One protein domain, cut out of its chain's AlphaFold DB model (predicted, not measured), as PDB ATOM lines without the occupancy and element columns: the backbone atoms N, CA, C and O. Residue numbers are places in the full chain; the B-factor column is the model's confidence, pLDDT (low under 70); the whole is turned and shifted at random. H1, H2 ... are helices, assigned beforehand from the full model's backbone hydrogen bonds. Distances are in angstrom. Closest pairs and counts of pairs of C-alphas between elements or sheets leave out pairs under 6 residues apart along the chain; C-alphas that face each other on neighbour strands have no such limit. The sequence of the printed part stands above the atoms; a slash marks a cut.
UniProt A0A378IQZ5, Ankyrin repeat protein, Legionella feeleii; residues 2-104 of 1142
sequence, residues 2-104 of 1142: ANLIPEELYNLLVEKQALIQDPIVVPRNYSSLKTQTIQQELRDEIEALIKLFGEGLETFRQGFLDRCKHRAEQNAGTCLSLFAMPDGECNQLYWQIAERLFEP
ATOM      1  N   ALA A   2      10.973  18.575  14.196       46.41
ATOM      2  CA  ALA A   2      10.265  17.697  13.242       46.41
ATOM      3  C   ALA A   2      11.080  17.155  12.034       46.41
ATOM      4  O   ALA A   2      10.731  16.107  11.509       46.41
ATOM      5  N   ASN A   3      12.169  17.816  11.612       52.50
ATOM      6  CA  ASN A   3      12.988  17.370  10.469       52.50
ATOM      7  C   ASN A   3      14.082  16.337  10.816       52.50
ATOM      8  O   ASN A   3      14.696  15.818   9.895       52.50
ATOM      9  N   LEU A   4      14.342  16.050  12.101       61.53
ATOM     10  CA  LEU A   4      15.393  15.106  12.537       61.53
ATOM     11  C   LEU A   4      14.853  13.689  12.794       61.53
ATOM     12  O   LEU A   4      15.568  12.711  12.609       61.53
ATOM     13  N   ILE A   5      13.569  13.573  13.149       75.50
ATOM     14  CA  ILE A   5      12.926  12.300  13.506       75.50
ATOM     15  C   ILE A   5      13.004  11.258  12.369       75.50
ATOM     16  O   ILE A   5      13.342  10.111  12.654       75.50
ATOM     17  N   PRO A   6      12.750  11.597  11.084       80.00
ATOM     18  CA  PRO A   6      12.856  10.612  10.006       80.00
ATOM     19  C   PRO A   6      14.283  10.077   9.812       80.00
ATOM     20  O   PRO A   6      14.469   8.892   9.556       80.00
ATOM     21  N   GLU A   7      15.294  10.935   9.955       82.50
ATOM     22  CA  GLU A   7      16.701  10.553   9.795       82.50
ATOM     23  C   GLU A   7      17.171   9.654  10.950       82.50
ATOM     24  O   GLU A   7      17.805   8.626  10.719       82.50
ATOM     25  N   GLU A   8      16.785   9.977  12.188       86.62
ATOM     26  CA  GLU A   8      17.081   9.156  13.368       86.62
ATOM     27  C   GLU A   8      16.429   7.767  13.305       86.62
ATOM     28  O   GLU A   8      17.077   6.772  13.635       86.62
ATOM     29  N   LEU A   9      15.170   7.677  12.857       87.56
ATOM     30  CA  LEU A   9      14.465   6.398  12.704       87.56
ATOM     31  C   LEU A   9      15.084   5.530  11.604       87.56
ATOM     32  O   LEU A   9      15.241   4.324  11.791       87.56
ATOM     33  N   TYR A  10      15.462   6.135  10.476       86.25
ATOM     34  CA  TYR A  10      16.127   5.412   9.396       86.25
ATOM     35  C   TYR A  10      17.496   4.878   9.833       86.25
ATOM     36  O   TYR A  10      17.793   3.704   9.613       86.25
ATOM     37  N   ASN A  11      18.298   5.699  10.520       89.31
ATOM     38  CA  ASN A  11      19.595   5.276  11.051       89.31
ATOM     39  C   ASN A  11      19.455   4.118  12.051       89.31
ATOM     40  O   ASN A  11      20.236   3.172  11.983       89.31
ATOM     41  N   LEU A  12      18.435   4.149  12.917       91.19
ATOM     42  CA  LEU A  12      18.149   3.058  13.852       91.19
ATOM     43  C   LEU A  12      17.809   1.741  13.129       91.19
ATOM     44  O   LEU A  12      18.301   0.680  13.514       91.19
ATOM     45  N   LEU A  13      16.985   1.796  12.076       90.50
ATOM     46  CA  LEU A  13      16.636   0.613  11.280       90.50
ATOM     47  C   LEU A  13      17.868   0.020  10.584       90.50
ATOM     48  O   LEU A  13      18.043  -1.195  10.600       90.50
ATOM     49  N   VAL A  14      18.742   0.866  10.026       88.75
ATOM     50  CA  VAL A  14      20.000   0.431   9.394       88.75
ATOM     51  C   VAL A  14      20.969  -0.166  10.421       88.75
ATOM     52  O   VAL A  14      21.581  -1.199  10.150       88.75
ATOM     53  N   GLU A  15      21.082   0.436  11.610       92.06
ATOM     54  CA  GLU A  15      21.907  -0.081  12.710       92.06
ATOM     55  C   GLU A  15      21.457  -1.486  13.129       92.06
ATOM     56  O   GLU A  15      22.274  -2.405  13.176       92.06
ATOM     57  N   LYS A  16      20.152  -1.685  13.364       90.94
ATOM     58  CA  LYS A  16      19.617  -3.008  13.716       90.94
ATOM     59  C   LYS A  16      19.710  -4.003  12.556       90.94
ATOM     60  O   LYS A  16      19.956  -5.182  12.798       90.94
ATOM     61  N   GLN A  17      19.589  -3.553  11.304       90.06
ATOM     62  CA  GLN A  17      19.740  -4.413  10.126       90.06
ATOM     63  C   GLN A  17      21.157  -4.996  10.018       90.06
ATOM     64  O   GLN A  17      21.314  -6.142   9.604       90.06
ATOM     65  N   ALA A  18      22.182  -4.246  10.435       88.44
ATOM     66  CA  ALA A  18      23.573  -4.704  10.429       88.44
ATOM     67  C   ALA A  18      23.861  -5.838  11.436       88.44
ATOM     68  O   ALA A  18      24.891  -6.501  11.319       88.44
ATOM     69  N   LEU A  19      22.966  -6.080  12.403       87.00
ATOM     70  CA  LEU A  19      23.079  -7.175  13.376       87.00
ATOM     71  C   LEU A  19      22.592  -8.526  12.822       87.00
ATOM     72  O   LEU A  19      22.809  -9.559  13.463       87.00
ATOM     73  N   ILE A  20      21.935  -8.533  11.656       86.75
ATOM     74  CA  ILE A  20      21.418  -9.749  11.026       86.75
ATOM     75  C   ILE A  20      22.580 -10.558  10.435       86.75
ATOM     76  O   ILE A  20      23.315 -10.077   9.571       86.75
ATOM     77  N   GLN A  21      22.732 -11.807  10.873       78.69
ATOM     78  CA  GLN A  21      23.778 -12.714  10.387       78.69
ATOM     79  C   GLN A  21      23.351 -13.429   9.089       78.69
ATOM     80  O   GLN A  21      22.250 -13.980   9.019       78.69
ATOM     81  N   ASP A  22      24.234 -13.466   8.078       69.56
ATOM     82  CA  ASP A  22      24.068 -14.252   6.842       69.56
ATOM     83  C   ASP A  22      25.363 -15.025   6.478       69.56
ATOM     84  O   ASP A  22      26.439 -14.420   6.455       69.56
ATOM     85  N   PRO A  23      25.293 -16.337   6.147       59.44
ATOM     86  CA  PRO A  23      24.094 -17.175   6.115       59.44
ATOM     87  C   PRO A  23      23.642 -17.593   7.522       59.44
ATOM     88  O   PRO A  23      24.456 -17.830   8.412       59.44
ATOM     89  N   ILE A  24      22.327 -17.726   7.694       63.28
ATOM     90  CA  ILE A  24      21.707 -18.247   8.917       63.28
ATOM     91  C   ILE A  24      22.231 -19.674   9.169       63.28
ATOM     92  O   ILE A  24      22.109 -20.549   8.311       63.28
ATOM     93  N   VAL A  25      22.853 -19.894  10.328       66.00
ATOM     94  CA  VAL A  25      23.420 -21.190  10.736       66.00
ATOM     95  C   VAL A  25      22.311 -22.242  10.811       66.00
ATOM     96  O   VAL A  25      21.261 -21.982  11.388       66.00
ATOM     97  N   VAL A  26      22.547 -23.430  10.243       71.75
ATOM     98  CA  VAL A  26      21.605 -24.561  10.307       71.75
ATOM     99  C   VAL A  26      21.381 -24.945  11.775       71.75
ATOM    100  O   VAL A  26      22.368 -25.204  12.475       71.75
ATOM    101  N   PRO A  27      20.127 -24.996  12.254       81.00
ATOM    102  CA  PRO A  27      19.856 -25.272  13.649       81.00
ATOM    103  C   PRO A  27      20.125 -26.754  13.918       81.00
ATOM    104  O   PRO A  27      19.785 -27.620  13.111       81.00
ATOM    105  N   ARG A  28      20.765 -27.036  15.052       82.50
ATOM    106  CA  ARG A  28      21.074 -28.399  15.513       82.50
ATOM    107  C   ARG A  28      20.492 -28.698  16.884       82.50
ATOM    108  O   ARG A  28      20.118 -29.821  17.129       82.50
ATOM    109  N   ASN A  29      20.365 -27.701  17.752       81.94
ATOM    110  CA  ASN A  29      19.802 -27.828  19.099       81.94
ATOM    111  C   ASN A  29      18.866 -26.652  19.424       81.94
ATOM    112  O   ASN A  29      18.778 -25.689  18.652       81.94
ATOM    113  N   TYR A  30      18.214 -26.697  20.590       85.69
ATOM    114  CA  TYR A  30      17.286 -25.651  21.030       85.69
ATOM    115  C   TYR A  30      17.904 -24.245  20.982       85.69
ATOM    116  O   TYR A  30      17.295 -23.320  20.445       85.69
ATOM    117  N   SER A  31      19.138 -24.075  21.473       85.00
ATOM    118  CA  SER A  31      19.805 -22.768  21.492       85.00
ATOM    119  C   SER A  31      20.000 -22.203  20.085       85.00
ATOM    120  O   SER A  31      19.686 -21.039  19.842       85.00
ATOM    121  N   SER A  32      20.502 -23.009  19.148       86.88
ATOM    122  CA  SER A  32      20.690 -22.583  17.755       86.88
ATOM    123  C   SER A  32      19.358 -22.285  17.056       86.88
ATOM    124  O   SER A  32      19.259 -21.305  16.320       86.88
ATOM    125  N   LEU A  33      18.313 -23.064  17.358       87.81
ATOM    126  CA  LEU A  33      16.961 -22.860  16.845       87.81
ATOM    127  C   LEU A  33      16.338 -21.559  17.380       87.81
ATOM    128  O   LEU A  33      15.725 -20.807  16.617       87.81
ATOM    129  N   LYS A  34      16.538 -21.254  18.669       88.81
ATOM    130  CA  LYS A  34      16.123 -19.989  19.292       88.81
ATOM    131  C   LYS A  34      16.842 -18.807  18.647       88.81
ATOM    132  O   LYS A  34      16.175 -17.875  18.205       88.81
ATOM    133  N   THR A  35      18.168 -18.871  18.508       88.25
ATOM    134  CA  THR A  35      18.961 -17.823  17.842       88.25
ATOM    135  C   THR A  35      18.493 -17.581  16.410       88.25
ATOM    136  O   THR A  35      18.289 -16.435  16.016       88.25
ATOM    137  N   GLN A  36      18.255 -18.644  15.639       88.12
ATOM    138  CA  GLN A  36      17.724 -18.530  14.282       88.12
ATOM    139  C   GLN A  36      16.344 -17.868  14.257       88.12
ATOM    140  O   GLN A  36      16.083 -17.018  13.407       88.12
ATOM    141  N   THR A  37      15.473 -18.226  15.199       90.94
ATOM    142  CA  THR A  37      14.132 -17.642  15.293       90.94
ATOM    143  C   THR A  37      14.198 -16.149  15.632       90.94
ATOM    144  O   THR A  37      13.508 -15.361  14.992       90.94
ATOM    145  N   ILE A  38      15.091 -15.740  16.546       90.81
ATOM    146  CA  ILE A  38      15.360 -14.323  16.870       90.81
ATOM    147  C   ILE A  38      15.836 -13.557  15.627       90.81
ATOM    148  O   ILE A  38      15.346 -12.469  15.332       90.81
ATOM    149  N   GLN A  39      16.790 -14.125  14.885       90.06
ATOM    150  CA  GLN A  39      17.354 -13.499  13.684       90.06
ATOM    151  C   GLN A  39      16.319 -13.370  12.558       90.06
ATOM    152  O   GLN A  39      16.308 -12.370  11.837       90.06
ATOM    153  N   GLN A  40      15.443 -14.365  12.406       89.75
ATOM    154  CA  GLN A  40      14.374 -14.334  11.414       89.75
ATOM    155  C   GLN A  40      13.298 -13.304  11.768       89.75
ATOM    156  O   GLN A  40      12.905 -12.531  10.899       89.75
ATOM    157  N   GLU A  41      12.873 -13.245  13.034       93.12
ATOM    158  CA  GLU A  41      11.940 -12.216  13.500       93.12
ATOM    159  C   GLU A  41      12.502 -10.812  13.231       93.12
ATOM    160  O   GLU A  41      11.824  -9.975  12.640       93.12
ATOM    161  N   LEU A  42      13.768 -10.567  13.589       93.12
ATOM    162  CA  LEU A  42      14.413  -9.269  13.373       93.12
ATOM    163  C   LEU A  42      14.456  -8.873  11.898       93.12
ATOM    164  O   LEU A  42      14.187  -7.719  11.567       93.12
ATOM    165  N   ARG A  43      14.757  -9.825  11.010       91.94
ATOM    166  CA  ARG A  43      14.761  -9.592   9.563       91.94
ATOM    167  C   ARG A  43      13.377  -9.203   9.052       91.94
ATOM    168  O   ARG A  43      13.252  -8.174   8.386       91.94
ATOM    169  N   ASP A  44      12.365  -9.997   9.383       92.31
ATOM    170  CA  ASP A  44      11.001  -9.815   8.884       92.31
ATOM    171  C   ASP A  44      10.382  -8.504   9.403       92.31
ATOM    172  O   ASP A  44       9.720  -7.780   8.650       92.31
ATOM    173  N   GLU A  45      10.637  -8.154  10.668       94.69
ATOM    174  CA  GLU A  45      10.161  -6.901  11.256       94.69
ATOM    175  C   GLU A  45      10.864  -5.675  10.663       94.69
ATOM    176  O   GLU A  45      10.193  -4.703  10.309       94.69
ATOM    177  N   ILE A  46      12.190  -5.705  10.478       94.12
ATOM    178  CA  ILE A  46      12.921  -4.592   9.850       94.12
ATOM    179  C   ILE A  46      12.468  -4.383   8.405       94.12
ATOM    180  O   ILE A  46      12.216  -3.244   8.011       94.12
ATOM    181  N   GLU A  47      12.327  -5.453   7.615       93.31
ATOM    182  CA  GLU A  47      11.870  -5.353   6.225       93.31
ATOM    183  C   GLU A  47      10.484  -4.700   6.148       93.31
ATOM    184  O   GLU A  47      10.249  -3.791   5.342       93.31
ATOM    185  N   ALA A  48       9.575  -5.101   7.037       94.00
ATOM    186  CA  ALA A  48       8.246  -4.525   7.079       94.00
ATOM    187  C   ALA A  48       8.219  -3.072   7.579       94.00
ATOM    188  O   ALA A  48       7.464  -2.261   7.036       94.00
ATOM    189  N   LEU A  49       9.041  -2.722   8.572       94.44
ATOM    190  CA  LEU A  49       9.167  -1.348   9.064       94.44
ATOM    191  C   LEU A  49       9.777  -0.424   8.003       94.44
ATOM    192  O   LEU A  49       9.255   0.668   7.794       94.44
ATOM    193  N   ILE A  50      10.811  -0.864   7.275       91.31
ATOM    194  CA  ILE A  50      11.398  -0.108   6.152       91.31
ATOM    195  C   ILE A  50      10.350   0.128   5.061       91.31
ATOM    196  O   ILE A  50      10.235   1.243   4.543       91.31
ATOM    197  N   LYS A  51       9.556  -0.899   4.733       92.00
ATOM    198  CA  LYS A  51       8.474  -0.779   3.751       92.00
ATOM    199  C   LYS A  51       7.435   0.263   4.179       92.00
ATOM    200  O   LYS A  51       7.131   1.150   3.389       92.00
ATOM    201  N   LEU A  52       6.951   0.195   5.422       92.19
ATOM    202  CA  LEU A  52       6.006   1.178   5.973       92.19
ATOM    203  C   LEU A  52       6.604   2.590   6.015       92.19
ATOM    204  O   LEU A  52       5.911   3.569   5.748       92.19
ATOM    205  N   PHE A  53       7.897   2.709   6.327       88.00
ATOM    206  CA  PHE A  53       8.586   3.994   6.404       88.00
ATOM    207  C   PHE A  53       8.636   4.699   5.037       88.00
ATOM    208  O   PHE A  53       8.489   5.921   4.960       88.00
ATOM    209  N   GLY A  54       8.754   3.932   3.943       86.38
ATOM    210  CA  GLY A  54       8.712   4.439   2.567       86.38
ATOM    211  C   GLY A  54       7.363   5.037   2.134       86.38
ATOM    212  O   GLY A  54       7.318   5.771   1.148       86.38
ATOM    213  N   GLU A  55       6.279   4.772   2.870       89.31
ATOM    214  CA  GLU A  55       4.919   5.258   2.576       89.31
ATOM    215  C   GLU A  55       4.597   6.617   3.238       89.31
ATOM    216  O   GLU A  55       3.513   7.172   3.037       89.31
ATOM    217  N   GLY A  56       5.546   7.185   3.994       86.75
ATOM    218  CA  GLY A  56       5.435   8.486   4.660       86.75
ATOM    219  C   GLY A  56       5.193   8.397   6.173       86.75
ATOM    220  O   GLY A  56       4.688   7.404   6.689       86.75
ATOM    221  N   LEU A  57       5.548   9.465   6.902       86.38
ATOM    222  CA  LEU A  57       5.625   9.460   8.374       86.38
ATOM    223  C   LEU A  57       4.279   9.200   9.078       86.38
ATOM    224  O   LEU A  57       4.246   8.497  10.083       86.38
ATOM    225  N   GLU A  58       3.171   9.740   8.563       85.75
ATOM    226  CA  GLU A  58       1.841   9.524   9.163       85.75
ATOM    227  C   GLU A  58       1.340   8.090   8.945       85.75
ATOM    228  O   GLU A  58       0.827   7.463   9.871       85.75
ATOM    229  N   THR A  59       1.566   7.532   7.751       89.81
ATOM    230  CA  THR A  59       1.285   6.118   7.455       89.81
ATOM    231  C   THR A  59       2.134   5.204   8.339       89.81
ATOM    232  O   THR A  59       1.620   4.241   8.906       89.81
ATOM    233  N   PHE A  60       3.414   5.549   8.531       92.25
ATOM    234  CA  PHE A  60       4.319   4.822   9.417       92.25
ATOM    235  C   PHE A  60       3.837   4.833  10.870       92.25
ATOM    236  O   PHE A  60       3.852   3.784  11.502       92.25
ATOM    237  N   ARG A  61       3.356   5.972  11.399       91.94
ATOM    238  CA  ARG A  61       2.820   6.050  12.774       91.94
ATOM    239  C   ARG A  61       1.683   5.058  13.003       91.94
ATOM    240  O   ARG A  61       1.734   4.305  13.974       91.94
ATOM    241  N   GLN A  62       0.678   5.047  12.127       91.75
ATOM    242  CA  GLN A  62      -0.461   4.141  12.283       91.75
ATOM    243  C   GLN A  62      -0.057   2.681  12.039       91.75
ATOM    244  O   GLN A  62      -0.356   1.819  12.862       91.75
ATOM    245  N   GLY A  63       0.692   2.414  10.964       93.69
ATOM    246  CA  GLY A  63       1.160   1.067  10.642       93.69
ATOM    247  C   GLY A  63       2.081   0.478  11.714       93.69
ATOM    248  O   GLY A  63       2.026  -0.720  11.976       93.69
ATOM    249  N   PHE A  64       2.890   1.305  12.380       95.31
ATOM    250  CA  PHE A  64       3.726   0.882  13.503       95.31
ATOM    251  C   PHE A  64       2.888   0.419  14.700       95.31
ATOM    252  O   PHE A  64       3.192  -0.629  15.268       95.31
ATOM    253  N   LEU A  65       1.820   1.143  15.062       94.56
ATOM    254  CA  LEU A  65       0.914   0.729  16.143       94.56
ATOM    255  C   LEU A  65       0.218  -0.597  15.817       94.56
ATOM    256  O   LEU A  65       0.150  -1.481  16.669       94.56
ATOM    257  N   ASP A  66      -0.239  -0.763  14.575       93.56
ATOM    258  CA  ASP A  66      -0.862  -2.012  14.128       93.56
ATOM    259  C   ASP A  66       0.141  -3.179  14.188       93.56
ATOM    260  O   ASP A  66      -0.197  -4.272  14.654       93.56
ATOM    261  N   ARG A  67       1.409  -2.943  13.810       94.81
ATOM    262  CA  ARG A  67       2.481  -3.938  13.968       94.81
ATOM    263  C   ARG A  67       2.790  -4.254  15.426       94.81
ATOM    264  O   ARG A  67       3.013  -5.422  15.725       94.81
ATOM    265  N   CYS A  68       2.815  -3.265  16.322       94.88
ATOM    266  CA  CYS A  68       3.046  -3.498  17.751       94.88
ATOM    267  C   CYS A  68       2.031  -4.501  18.305       94.88
ATOM    268  O   CYS A  68       2.418  -5.515  18.885       94.88
ATOM    269  N   LYS A  69       0.741  -4.261  18.038       91.94
ATOM    270  CA  LYS A  69      -0.359  -5.136  18.467       91.94
ATOM    271  C   LYS A  69      -0.223  -6.533  17.877       91.94
ATOM    272  O   LYS A  69      -0.237  -7.512  18.617       91.94
ATOM    273  N   HIS A  70      -0.005  -6.617  16.564       91.56
ATOM    274  CA  HIS A  70       0.155  -7.896  15.880       91.56
ATOM    275  C   HIS A  70       1.333  -8.707  16.429       91.56
ATOM    276  O   HIS A  70       1.192  -9.895  16.713       91.56
ATOM    277  N   ARG A  71       2.486  -8.061  16.632       93.38
ATOM    278  CA  ARG A  71       3.688  -8.705  17.163       93.38
ATOM    279  C   ARG A  71       3.497  -9.154  18.614       93.38
ATOM    280  O   ARG A  71       3.935 -10.243  18.977       93.38
ATOM    281  N   ALA A  72       2.834  -8.346  19.440       91.62
ATOM    282  CA  ALA A  72       2.528  -8.709  20.819       91.62
ATOM    283  C   ALA A  72       1.591  -9.927  20.904       91.62
ATOM    284  O   ALA A  72       1.828 -10.809  21.725       91.62
ATOM    285  N   GLU A  73       0.583 -10.015  20.028       90.12
ATOM    286  CA  GLU A  73      -0.293 -11.192  19.912       90.12
ATOM    287  C   GLU A  73       0.471 -12.428  19.419       90.12
ATOM    288  O   GLU A  73       0.342 -13.503  20.000       90.12
ATOM    289  N   GLN A  74       1.303 -12.280  18.383       89.81
ATOM    290  CA  GLN A  74       2.096 -13.381  17.823       89.81
ATOM    291  C   GLN A  74       3.095 -13.971  18.819       89.81
ATOM    292  O   GLN A  74       3.297 -15.185  18.849       89.81
ATOM    293  N   ASN A  75       3.722 -13.116  19.627       91.56
ATOM    294  CA  ASN A  75       4.727 -13.534  20.593       91.56
ATOM    295  C   ASN A  75       4.151 -13.814  21.984       91.56
ATOM    296  O   ASN A  75       4.933 -14.106  22.890       91.56
ATOM    297  N   ALA A  76       2.835 -13.741  22.185       87.88
ATOM    298  CA  ALA A  76       2.218 -14.003  23.481       87.88
ATOM    299  C   ALA A  76       2.612 -15.396  24.009       87.88
ATOM    300  O   ALA A  76       2.495 -16.398  23.308       87.88
ATOM    301  N   GLY A  77       3.120 -15.452  25.245       83.88
ATOM    302  CA  GLY A  77       3.572 -16.701  25.872       83.88
ATOM    303  C   GLY A  77       4.866 -17.298  25.297       83.88
ATOM    304  O   GLY A  77       5.238 -18.401  25.683       83.88
ATOM    305  N   THR A  78       5.569 -16.599  24.398       90.44
ATOM    306  CA  THR A  78       6.839 -17.070  23.819       90.44
ATOM    307  C   THR A  78       8.050 -16.386  24.453       90.44
ATOM    308  O   THR A  78       7.955 -15.320  25.073       90.44
ATOM    309  N   CYS A  79       9.226 -16.973  24.233       88.88
ATOM    310  CA  CYS A  79      10.515 -16.418  24.636       88.88
ATOM    311  C   CYS A  79      10.876 -15.097  23.932       88.88
ATOM    312  O   CYS A  79      11.824 -14.441  24.350       88.88
ATOM    313  N   LEU A  80      10.149 -14.703  22.873       92.06
ATOM    314  CA  LEU A  80      10.364 -13.440  22.150       92.06
ATOM    315  C   LEU A  80       9.427 -12.318  22.611       92.06
ATOM    316  O   LEU A  80       9.549 -11.176  22.155       92.06
ATOM    317  N   SER A  81       8.498 -12.623  23.524       91.88
ATOM    318  CA  SER A  81       7.587 -11.623  24.078       91.88
ATOM    319  C   SER A  81       8.347 -10.490  24.767       91.88
ATOM    320  O   SER A  81       9.463 -10.662  25.265       91.88
ATOM    321  N   LEU A  82       7.714  -9.317  24.819       92.44
ATOM    322  CA  LEU A  82       8.276  -8.128  25.461       92.44
ATOM    323  C   LEU A  82       8.656  -8.378  26.933       92.44
ATOM    324  O   LEU A  82       9.641  -7.827  27.410       92.44
ATOM    325  N   PHE A  83       7.896  -9.225  27.631       91.06
ATOM    326  CA  PHE A  83       8.088  -9.536  29.050       91.06
ATOM    327  C   PHE A  83       9.117 -10.648  29.293       91.06
ATOM    328  O   PHE A  83       9.813 -10.627  30.303       91.06
ATOM    329  N   ALA A  84       9.246 -11.595  28.358       87.56
ATOM    330  CA  ALA A  84      10.216 -12.687  28.431       87.56
ATOM    331  C   ALA A  84      11.646 -12.251  28.093       87.56
ATOM    332  O   ALA A  84      12.606 -12.736  28.687       87.56
ATOM    333  N   MET A  85      11.792 -11.373  27.098       90.25
ATOM    334  CA  MET A  85      13.093 -10.947  26.582       90.25
ATOM    335  C   MET A  85      13.092  -9.435  26.311       90.25
ATOM    336  O   MET A  85      13.211  -9.010  25.155       90.25
ATOM    337  N   PRO A  86      12.956  -8.594  27.353       90.56
ATOM    338  CA  PRO A  86      12.836  -7.138  27.206       90.56
ATOM    339  C   PRO A  86      14.049  -6.496  26.519       90.56
ATOM    340  O   PRO A  86      13.922  -5.476  25.840       90.56
ATOM    341  N   ASP A  87      15.222  -7.121  26.645       90.50
ATOM    342  CA  ASP A  87      16.469  -6.675  26.025       90.50
ATOM    343  C   ASP A  87      16.778  -7.356  24.684       90.50
ATOM    344  O   ASP A  87      17.850  -7.136  24.127       90.50
ATOM    345  N   GLY A  88      15.860  -8.145  24.124       90.81
ATOM    346  CA  GLY A  88      16.038  -8.741  22.799       90.81
ATOM    347  C   GLY A  88      15.987  -7.706  21.676       90.81
ATOM    348  O   GLY A  88      15.227  -6.743  21.755       90.81
ATOM    349  N   GLU A  89      16.753  -7.920  20.604       92.19
ATOM    350  CA  GLU A  89      16.978  -6.924  19.541       92.19
ATOM    351  C   GLU A  89      15.692  -6.308  18.960       92.19
ATOM    352  O   GLU A  89      15.595  -5.083  18.846       92.19
ATOM    353  N   CYS A  90      14.672  -7.126  18.671       93.69
ATOM    354  CA  CYS A  90      13.363  -6.643  18.217       93.69
ATOM    355  C   CYS A  90      12.627  -5.817  19.275       93.69
ATOM    356  O   CYS A  90      12.069  -4.768  18.962       93.69
ATOM    357  N   ASN A  91      12.614  -6.269  20.533       94.56
ATOM    358  CA  ASN A  91      11.936  -5.557  21.617       94.56
ATOM    359  C   ASN A  91      12.602  -4.197  21.876       94.56
ATOM    360  O   ASN A  91      11.899  -3.201  22.042       94.56
ATOM    361  N   GLN A  92      13.937  -4.127  21.808       94.75
ATOM    362  CA  GLN A  92      14.662  -2.858  21.874       94.75
ATOM    363  C   GLN A  92      14.301  -1.928  20.714       94.75
ATOM    364  O   GLN A  92      14.032  -0.752  20.948       94.75
ATOM    365  N   LEU A  93      14.272  -2.451  19.481       95.25
ATOM    366  CA  LEU A  93      13.922  -1.681  18.286       95.25
ATOM    367  C   LEU A  93      12.528  -1.055  18.419       95.25
ATOM    368  O   LEU A  93      12.370   0.153  18.249       95.25
ATOM    369  N   TYR A  94      11.526  -1.857  18.782       96.12
ATOM    370  CA  TYR A  94      10.151  -1.389  18.965       96.12
ATOM    371  C   TYR A  94      10.029  -0.363  20.094       96.12
ATOM    372  O   TYR A  94       9.389   0.674  19.917       96.12
ATOM    373  N   TRP A  95      10.691  -0.606  21.225       95.75
ATOM    374  CA  TRP A  95      10.726   0.337  22.342       95.75
ATOM    375  C   TRP A  95      11.324   1.690  21.927       95.75
ATOM    376  O   TRP A  95      10.727   2.741  22.151       95.75
ATOM    377  N   GLN A  96      12.470   1.671  21.244       94.81
ATOM    378  CA  GLN A  96      13.192   2.869  20.803       94.81
ATOM    379  C   GLN A  96      12.453   3.669  19.722       94.81
ATOM    380  O   GLN A  96      12.574   4.900  19.690       94.81
ATOM    381  N   ILE A  97      11.703   2.995  18.841       94.56
ATOM    382  CA  ILE A  97      10.816   3.653  17.872       94.56
ATOM    383  C   ILE A  97       9.643   4.313  18.606       94.56
ATOM    384  O   ILE A  97       9.333   5.472  18.325       94.56
ATOM    385  N   ALA A  98       9.023   3.619  19.567       94.75
ATOM    386  CA  ALA A  98       7.910   4.160  20.345       94.75
ATOM    387  C   ALA A  98       8.318   5.412  21.145       94.75
ATOM    388  O   ALA A  98       7.604   6.418  21.105       94.75
ATOM    389  N   GLU A  99       9.494   5.391  21.785       94.00
ATOM    390  CA  GLU A  99      10.070   6.542  22.499       94.00
ATOM    391  C   GLU A  99      10.230   7.769  21.595       94.00
ATOM    392  O   GLU A  99       9.805   8.863  21.962       94.00
ATOM    393  N   ARG A 100      10.801   7.589  20.395       91.12
ATOM    394  CA  ARG A 100      11.085   8.684  19.449       91.12
ATOM    395  C   ARG A 100       9.842   9.222  18.750       91.12
ATOM    396  O   ARG A 100       9.788  10.403  18.415       91.12
ATOM    397  N   LEU A 101       8.864   8.362  18.466       90.81
ATOM    398  CA  LEU A 101       7.658   8.763  17.744       90.81
ATOM    399  C   LEU A 101       6.595   9.369  18.657       90.81
ATOM    400  O   LEU A 101       5.943  10.335  18.251       90.81
ATOM    401  N   PHE A 102       6.360   8.776  19.827       92.62
ATOM    402  CA  PHE A 102       5.177   9.060  20.645       92.62
ATOM    403  C   PHE A 102       5.499   9.677  22.009       92.62
ATOM    404  O   PHE A 102       4.568  10.139  22.664       92.62
ATOM    405  N   GLU A 103       6.774   9.713  22.417       92.38
ATOM    406  CA  GLU A 103       7.245  10.326  23.672       92.38
ATOM    407  C   GLU A 103       6.381   9.951  24.907       92.38
ATOM    408  O   GLU A 103       5.878  10.836  25.612       92.38
ATOM    409  N   PRO A 104       6.144   8.648  25.172       94.00
ATOM    410  CA  PRO A 104       5.292   8.217  26.277       94.00
ATOM    411  C   PRO A 104       5.878   8.658  27.623       94.00
ATOM    412  O   PRO A 104       7.068   8.492  27.886       94.00
TER     413      PRO A 104
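What this domain is: This is residues 2 to 104 of the 1142 residues of the protein "Ankyrin repeat protein" of Legionella feeleii (UniProt A0A378IQZ5). The longest helix, H2, runs through an elongated up-and-down bundle of four helices, and its first part, near residue 30, reaches past the ends of the other three. H1 and H4 lie side by side along its second half, H3 folds back from its last residues as the second arm of a helical hairpin, and two long loops join H1 to H2 and H3 to H4. The printed part has 103 residues with four named helices, H1, H2, H3 and H4 in chain order, and no named strand; the class is all helix. The whole is compact, with a radius of gyration of the C-alphas of 14.2 A, and spans 47 by 28 by 20 A.

Where its parts are: H2, residues 30 to 53, measures 34.2 A from first to last C-alpha and begins at C-alpha 30 (17.286, -25.651, 21.030). H3, residues 57 to 74, measures 25.0 A. H1, residues 5 to 17, measures 18.4 A and begins at C-alpha 5 (12.926, 12.300, 13.506). H4, residues 89 to 102, measures 19.9 A and ends at C-alpha 102 (5.177, 9.060, 20.645).

How they stand to each other: H2 is the hub, touching three helices. It touches H3 with residues 49 to 53 alone, and H3 touches it with residues 59 to 64 alone; the closest C-alphas, of Phe 53 and Phe 60, are 5.3 A apart. This hairpin has a shallow tilt of 25 degrees, opposite ways. H2 touches H1 with residues 42 to 50 alone, closest at the C-alphas of Leu 13 and Ile 46, 6.6 A; they too form a hairpin, at a shallow tilt of 28 degrees, opposite ways. H2 touches H4 with residues 41 to 45 alone, the C-alphas of Leu 42 and Cys 90 being the closest at 5.6 A, at a shallow tilt of 28 degrees, the same way. H1 and H4 touch at a shallow tilt of 1 degree, opposite ways, with the closest C-alphas, of Leu 9 and Ile 97, 6.9 A apart. H3 and H4 are close but not clearly touching; their closest C-alphas, of Arg 61 and Leu 101, are 7.4 A apart. In H1, H2, H3 and H4 every O i to N i+4 pair is within hydrogen-bond range.

The domain as a whole: The two C-alphas farthest apart, of Ala 2 and Arg 28, are 47.4 A apart. The printed part has no cut. The links from H1 to H2, residues 18 to 29, and from H3 to H4, residues 75 to 88, are long; the link from H2 to H3 is tight. The mean pLDDT of the printed part is 88.0, and residues 2 to 4 and 22 to 25 are under 70.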